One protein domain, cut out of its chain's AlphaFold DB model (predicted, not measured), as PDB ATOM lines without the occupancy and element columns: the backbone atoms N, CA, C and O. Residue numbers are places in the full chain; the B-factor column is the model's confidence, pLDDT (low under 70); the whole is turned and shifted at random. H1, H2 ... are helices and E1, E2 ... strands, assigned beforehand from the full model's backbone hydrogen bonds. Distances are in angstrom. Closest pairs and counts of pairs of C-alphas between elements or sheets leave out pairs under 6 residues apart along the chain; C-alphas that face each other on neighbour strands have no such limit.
ATOM      1  N   THR A  17      65.242  17.072 116.495       95.12
ATOM      2  CA  THR A  17      65.902  16.511 115.303       95.12
ATOM      3  C   THR A  17      64.894  16.091 114.237       95.12
ATOM      4  O   THR A  17      65.080  16.380 113.061       95.12
ATOM      5  N   GLU A  18      63.799  15.441 114.631       94.88
ATOM      6  CA  GLU A  18      62.719  15.081 113.710       94.88
ATOM      7  C   GLU A  18      62.082  16.337 113.094       94.88
ATOM      8  O   GLU A  18      61.828  16.384 111.890       94.88
ATOM      9  N   GLY A  19      61.886  17.376 113.914       93.19
ATOM     10  CA  GLY A  19      61.382  18.669 113.462       93.19
ATOM     11  C   GLY A  19      62.317  19.341 112.458       93.19
ATOM     12  O   GLY A  19      61.853  19.815 111.426       93.19
ATOM     13  N   GLU A  20      63.622  19.342 112.722       93.94
ATOM     14  CA  GLU A  20      64.642  19.897 111.826       93.94
ATOM     15  C   GLU A  20      64.653  19.177 110.473       93.94
ATOM     16  O   GLU A  20      64.560  19.830 109.436       93.94
ATOM     17  N   ILE A  21      64.645  17.839 110.466       93.88
ATOM     18  CA  ILE A  21      64.585  17.044 109.227       93.88
ATOM     19  C   ILE A  21      63.321  17.371 108.427       93.88
ATOM     20  O   ILE A  21      63.379  17.553 107.209       93.88
ATOM     21  N   PHE A  22      62.172  17.469 109.101       93.88
ATOM     22  CA  PHE A  22      60.916  17.820 108.447       93.88
ATOM     23  C   PHE A  22      60.964  19.232 107.849       93.88
ATOM     24  O   PHE A  22      60.573  19.441 106.697       93.88
ATOM     25  N   MET A  23      61.463  20.211 108.602       92.44
ATOM     26  CA  MET A  23      61.575  21.589 108.131       92.44
ATOM     27  C   MET A  23      62.552  21.719 106.960       92.44
ATOM     28  O   MET A  23      62.185  22.348 105.968       92.44
ATOM     29  N   ALA A  24      63.704  21.049 107.004       91.94
ATOM     30  CA  ALA A  24      64.672  21.017 105.907       91.94
ATOM     31  C   ALA A  24      64.104  20.365 104.634       91.94
ATOM     32  O   ALA A  24      64.361  20.800 103.509       91.94
ATOM     33  N   GLN A  25      63.278  19.328 104.789       90.94
ATOM     34  CA  GLN A  25      62.670  18.645 103.651       90.94
ATOM     35  C   GLN A  25      61.563  19.470 102.976       90.94
ATOM     36  O   GLN A  25      61.412  19.377 101.752       90.94
ATOM     37  N   TRP A  26      60.793  20.239 103.754       90.94
ATOM     38  CA  TRP A  26      59.576  20.908 103.287       90.94
ATOM     39  C   TRP A  26      59.640  22.432 103.392       90.94
ATOM     40  O   TRP A  26      59.499  23.122 102.389       90.94
ATOM     41  N   CYS A  27      59.826  22.970 104.598       88.94
ATOM     42  CA  CYS A  27      59.692  24.404 104.862       88.94
ATOM     43  C   CYS A  27      60.817  25.220 104.219       88.94
ATOM     44  O   CYS A  27      60.523  26.232 103.602       88.94
ATOM     45  N   GLU A  28      62.069  24.767 104.302       87.88
ATOM     46  CA  GLU A  28      63.233  25.469 103.726       87.88
ATOM     47  C   GLU A  28      63.225  25.510 102.195       87.88
ATOM     48  O   GLU A  28      63.901  26.327 101.577       87.88
ATOM     49  N   ARG A  29      62.455  24.616 101.574       85.44
ATOM     50  CA  ARG A  29      62.356  24.465 100.119       85.44
ATOM     51  C   ARG A  29      61.035  24.984  99.560       85.44
ATOM     52  O   ARG A  29      60.749  24.757  98.391       85.44
ATOM     53  N   CYS A  30      60.191  25.562 100.410       86.00
ATOM     54  CA  CYS A  30      58.869  26.027 100.029       86.00
ATOM     55  C   CYS A  30      58.972  27.405  99.372       86.00
ATOM     56  O   CYS A  30      59.686  28.266  99.873       86.00
ATOM     57  N   ASP A  31      58.184  27.661  98.328       80.69
ATOM     58  CA  ASP A  31      58.107  28.990  97.700       80.69
ATOM     59  C   ASP A  31      57.639  30.088  98.673       80.69
ATOM     60  O   ASP A  31      57.926  31.268  98.488       80.69
ATOM     61  N   LEU A  32      56.938  29.687  99.739       78.19
ATOM     62  CA  LEU A  32      56.474  30.559 100.822       78.19
ATOM     63  C   LEU A  32      57.542  30.794 101.907       78.19
ATOM     64  O   LEU A  32      57.267  31.443 102.916       78.19
ATOM     65  N   ALA A  33      58.761  30.273 101.740       76.19
ATOM     66  CA  ALA A  33      59.899  30.515 102.630       76.19
ATOM     67  C   ALA A  33      60.547  31.892 102.385       76.19
ATOM     68  O   ALA A  33      61.767  32.035 102.411       76.19
ATOM     69  N   ASN A  34      59.726  32.910 102.121       74.94
ATOM     70  CA  ASN A  34      60.168  34.286 101.967       74.94
ATOM     71  C   ASN A  34      59.857  35.057 103.254       74.94
ATOM     72  O   ASN A  34      58.693  35.269 103.593       74.94
ATOM     73  N   PHE A  35      60.903  35.447 103.980       71.06
ATOM     74  CA  PHE A  35      60.788  36.220 105.220       71.06
ATOM     75  C   PHE A  35      60.899  37.734 104.997       71.06
ATOM     76  O   PHE A  35      60.620  38.498 105.920       71.06
ATOM     77  N   ASP A  36      61.276  38.165 103.790       78.31
ATOM     78  CA  ASP A  36      61.389  39.580 103.426       78.31
ATOM     79  C   ASP A  36      60.034  40.183 103.024       78.31
ATOM     80  O   ASP A  36      59.844  41.396 103.103       78.31
ATOM     81  N   ASP A  37      59.079  39.339 102.622       78.56
ATOM     82  CA  ASP A  37      57.714  39.733 102.280       78.56
ATOM     83  C   ASP A  37      56.711  39.179 103.314       78.56
ATOM     84  O   ASP A  37      56.362  37.994 103.273       78.56
ATOM     85  N   PRO A  38      56.217  40.014 104.247       72.19
ATOM     86  CA  PRO A  38      55.279  39.581 105.278       72.19
ATOM     87  C   PRO A  38      53.917  39.135 104.723       72.19
ATOM     88  O   PRO A  38      53.199  38.432 105.431       72.19
ATOM     89  N   GLU A  39      53.556  39.489 103.484       74.44
ATOM     90  CA  GLU A  39      52.328  39.005 102.836       74.44
ATOM     91  C   GLU A  39      52.515  37.632 102.167       74.44
ATOM     92  O   GLU A  39      51.532  36.933 101.909       74.44
ATOM     93  N   ARG A  40      53.762  37.211 101.912       72.31
ATOM     94  CA  ARG A  40      54.102  35.928 101.269       72.31
ATOM     95  C   ARG A  40      54.812  34.934 102.188       72.31
ATOM     96  O   ARG A  40      55.276  33.896 101.714       72.31
ATOM     97  N   CYS A  41      54.876  35.214 103.486       80.81
ATOM     98  CA  CYS A  41      55.547  34.344 104.441       80.81
ATOM     99  C   CYS A  41      54.678  33.139 104.849       80.81
ATOM    100  O   CYS A  41      53.464  33.226 105.064       80.81
ATOM    101  N   CYS A  42      55.308  31.973 104.983       86.75
ATOM    102  CA  CYS A  42      54.643  30.761 105.446       86.75
ATOM    103  C   CYS A  42      54.308  30.847 106.946       86.75
ATOM    104  O   CYS A  42      55.163  30.641 107.809       86.75
ATOM    105  N   THR A  43      53.035  31.067 107.277       88.81
ATOM    106  CA  THR A  43      52.560  31.097 108.675       88.81
ATOM    107  C   THR A  43      52.344  29.706 109.280       88.81
ATOM    108  O   THR A  43      52.222  29.569 110.496       88.81
ATOM    109  N   ILE A  44      52.330  28.654 108.456       91.12
ATOM    110  CA  ILE A  44      52.077  27.265 108.877       91.12
ATOM    111  C   ILE A  44      53.162  26.785 109.846       91.12
ATOM    112  O   ILE A  44      52.841  26.233 110.896       91.12
ATOM    113  N   ASN A  45      54.437  27.032 109.527       89.94
ATOM    114  CA  ASN A  45      55.556  26.640 110.389       89.94
ATOM    115  C   ASN A  45      55.452  27.328 111.765       89.94
ATOM    116  O   ASN A  45      55.467  26.665 112.801       89.94
ATOM    117  N   LEU A  46      55.200  28.642 111.771       89.31
ATOM    118  CA  LEU A  46      55.002  29.409 113.002       89.31
ATOM    119  C   LEU A  46      53.848  28.851 113.852       89.31
ATOM    120  O   LEU A  46      53.990  28.693 115.065       89.31
ATOM    121  N   ARG A  47      52.715  28.507 113.227       92.12
ATOM    122  CA  ARG A  47      51.567  27.899 113.918       92.12
ATOM    123  C   ARG A  47      51.906  26.528 114.503       92.12
ATOM    124  O   ARG A  47      51.504  26.257 115.630       92.12
ATOM    125  N   ALA A  48      52.676  25.699 113.794       91.31
ATOM    126  CA  ALA A  48      53.127  24.399 114.300       91.31
ATOM    127  C   ALA A  48      54.043  24.523 115.530       91.31
ATOM    128  O   ALA A  48      54.027  23.644 116.392       91.31
ATOM    129  N   MET A  49      54.829  25.601 115.614       89.44
ATOM    130  CA  MET A  49      55.680  25.899 116.774       89.44
ATOM    131  C   MET A  49      54.912  26.535 117.940       89.44
ATOM    132  O   MET A  49      55.305  26.375 119.094       89.44
ATOM    133  N   THR A  50      53.832  27.263 117.646       92.94
ATOM    134  CA  THR A  50      53.065  28.029 118.643       92.94
ATOM    135  C   THR A  50      51.973  27.194 119.309       92.94
ATOM    136  O   THR A  50      51.738  27.325 120.511       92.94
ATOM    137  N   HIS A  51      51.301  26.339 118.541       92.94
ATOM    138  CA  HIS A  51      50.129  25.589 118.986       92.94
ATOM    139  C   HIS A  51      50.454  24.117 119.253       92.94
ATOM    140  O   HIS A  51      51.392  23.540 118.699       92.94
ATOM    141  N   ARG A  52      49.648  23.473 120.096       91.62
ATOM    142  CA  ARG A  52      49.686  22.021 120.310       91.62
ATOM    143  C   ARG A  52      48.849  21.317 119.254       91.62
ATOM    144  O   ARG A  52      47.863  21.866 118.792       91.62
ATOM    145  N   ILE A  53      49.163  20.054 118.961       92.50
ATOM    146  CA  ILE A  53      48.411  19.229 117.994       92.50
ATOM    147  C   ILE A  53      46.906  19.099 118.309       92.50
ATOM    148  O   ILE A  53      46.113  18.741 117.443       92.50
ATOM    149  N   THR A  54      46.505  19.354 119.556       91.31
ATOM    150  CA  THR A  54      45.106  19.344 120.005       91.31
ATOM    151  C   THR A  54      44.374  20.662 119.781       91.31
ATOM    152  O   THR A  54      43.152  20.692 119.909       91.31
ATOM    153  N   ASP A  55      45.101  21.740 119.503       92.19
ATOM    154  CA  ASP A  55      44.533  23.072 119.364       92.19
ATOM    155  C   ASP A  55      43.941  23.230 117.956       92.19
ATOM    156  O   ASP A  55      44.547  22.776 116.979       92.19
ATOM    157  N   PRO A  56      42.773  23.877 117.811       90.12
ATOM    158  CA  PRO A  56      42.153  24.080 116.504       90.12
ATOM    159  C   PRO A  56      43.007  24.959 115.577       90.12
ATOM    160  O   PRO A  56      42.880  24.883 114.356       90.12
ATOM    161  N   GLU A  57      43.901  25.771 116.138       92.44
ATOM    162  CA  GLU A  57      44.849  26.593 115.396       92.44
ATOM    163  C   GLU A  57      46.084  25.816 114.909       92.44
ATOM    164  O   GLU A  57      46.856  26.371 114.118       92.44
ATOM    165  N   TYR A  58      46.272  24.552 115.309       92.06
ATOM    166  CA  TYR A  58      47.349  23.715 114.781       92.06
ATOM    167  C   TYR A  58      47.177  23.503 113.270       92.06
ATOM    168  O   TYR A  58      46.058  23.257 112.808       92.06
ATOM    169  N   PRO A  59      48.250  23.607 112.470       92.56
ATOM    170  CA  PRO A  59      48.132  23.483 111.026       92.56
ATOM    171  C   PRO A  59      47.674  22.081 110.617       92.56
ATOM    172  O   PRO A  59      48.307  21.078 110.949       92.56
ATOM    173  N   ALA A  60      46.590  22.018 109.843       90.94
ATOM    174  CA  ALA A  60      46.085  20.772 109.266       90.94
ATOM    175  C   ALA A  60      46.960  20.285 108.097       90.94
ATOM    176  O   ALA A  60      46.896  19.124 107.697       90.94
ATOM    177  N   GLU A  61      47.785  21.173 107.542       91.50
ATOM    178  CA  GLU A  61      48.663  20.901 106.414       91.50
ATOM    179  C   GLU A  61      49.819  19.978 106.790       91.50
ATOM    180  O   GLU A  61      50.312  19.241 105.933       91.50
ATOM    181  N   TRP A  62      50.238  20.005 108.058       92.31
ATOM    182  CA  TRP A  62      51.212  19.075 108.616       92.31
ATOM    183  C   TRP A  62      50.494  17.785 108.980       92.31
ATOM    184  O   TRP A  62      49.796  17.683 109.988       92.31
ATOM    185  N   GLN A  63      50.660  16.778 108.135       92.56
ATOM    186  CA  GLN A  63      49.891  15.550 108.240       92.56
ATOM    187  C   GLN A  63      50.669  14.351 107.717       92.56
ATOM    188  O   GLN A  63      51.593  14.470 106.917       92.56
ATOM    189  N   TYR A  64      50.250  13.161 108.123       88.81
ATOM    190  CA  TYR A  64      50.749  11.925 107.546       88.81
ATOM    191  C   TYR A  64      50.109  11.661 106.175       88.81
ATOM    192  O   TYR A  64      48.897  11.816 105.973       88.81
ATOM    193  N   SER A  65      50.929  11.229 105.219       83.38
ATOM    194  CA  SER A  65      50.481  10.670 103.946       83.38
ATOM    195  C   SER A  65      49.787   9.317 104.159       83.38
ATOM    196  O   SER A  65      49.855   8.730 105.242       83.38
ATOM    197  N   ASN A  66      49.150   8.769 103.117       78.19
ATOM    198  CA  ASN A  66      48.545   7.431 103.196       78.19
ATOM    199  C   ASN A  66      49.586   6.335 103.492       78.19
ATOM    200  O   ASN A  66      49.230   5.299 104.040       78.19
ATOM    201  N   GLY A  67      50.861   6.580 103.171       76.94
ATOM    202  CA  GLY A  67      51.978   5.692 103.498       76.94
ATOM    203  C   GLY A  67      52.550   5.890 104.905       76.94
ATOM    204  O   GLY A  67      53.567   5.289 105.226       76.94
ATOM    205  N   GLY A  68      51.953   6.754 105.735       83.00
ATOM    206  CA  GLY A  68      52.450   7.047 107.082       83.00
ATOM    207  C   GLY A  68      53.681   7.957 107.120       83.00
ATOM    208  O   GLY A  68      54.300   8.089 108.171       83.00
ATOM    209  N   VAL A  69      54.031   8.599 106.003       88.81
ATOM    210  CA  VAL A  69      55.175   9.521 105.911       88.81
ATOM    211  C   VAL A  69      54.705  10.945 106.222       88.81
ATOM    212  O   VAL A  69      53.680  11.353 105.670       88.81
ATOM    213  N   PRO A  70      55.400  11.714 107.076       91.81
ATOM    214  CA  PRO A  70      55.019  13.092 107.362       91.81
ATOM    215  C   PRO A  70      55.203  13.978 106.121       91.81
ATOM    216  O   PRO A  70      56.222  13.917 105.433       91.81
ATOM    217  N   GLN A  71      54.201  14.806 105.830       91.38
ATOM    218  CA  GLN A  71      54.188  15.719 104.689       91.38
ATOM    219  C   GLN A  71      53.534  17.057 105.047       91.38
ATOM    220  O   GLN A  71      52.661  17.125 105.914       91.38
ATOM    221  N   CYS A  72      53.919  18.108 104.326       91.06
ATOM    222  CA  CYS A  72      53.218  19.388 104.318       91.06
ATOM    223  C   CYS A  72      52.376  19.484 103.037       91.06
ATOM    224  O   CYS A  72      52.940  19.486 101.947       91.06
ATOM    225  N   SER A  73      51.043  19.560 103.122       87.56
ATOM    226  CA  SER A  73      50.198  19.672 101.913       87.56
ATOM    227  C   SER A  73      50.217  21.044 101.249       87.56
ATOM    228  O   SER A  73      49.814  21.145 100.097       87.56
TER     229      SER A  73
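This is residues 17 to 73 of the 101 residues of an uncharacterized protein of Roseovarius mucosus DSM 17069 (UniProt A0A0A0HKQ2). Two short helices, H1 and H2, run opposite ways loosely side by side, and a two-strand hairpin, E1 and E2, sits with E2 next to the second half of H1. The long loop 28 to 42 reaches out at one end of the longest axis, and the hairpin's turn at the other. The 57 printed residues hold H1, H2, E1 and E2 in that order, a mixed class with under half of the residues in named elements; the sheet is antiparallel. The whole is compact, radius of gyration of the C-alphas 11.7 A, spanning 34 by 24 by 21 A.

H1, residues 17 to 27, begins at C-alpha 17 (65.902, 16.511, 115.303) and is 14.5 A long. H2 is residues 43 to 50, 10.4 A. E1 is residues 62 to 64; E2, residues 70 to 72, ends at C-alpha 72 (53.218, 19.388, 104.318).

H1 and H2 are close but not clearly touching, C-alphas of Cys 27 and Asn 45 being closest at 7.3 A, with a shallow tilt of 14 degrees. The closest C-alphas of H1 and E2 are Trp 26 and Cys 72, 6.6 A. In the hairpin E1 and E2, N 71 and O 63 are within hydrogen-bond range at 2.8 A. Every O i to N i+4 pair in H1 and H2 is within range. H1 and E1 are apart, as are H2 and E2.

The farthest C-alphas, Asp 36 and Gly 67, are 35.2 A apart. The printed part has no cut; the links H1 to H2 and H2 to E1 are long. No printed residue is under 70 in pLDDT.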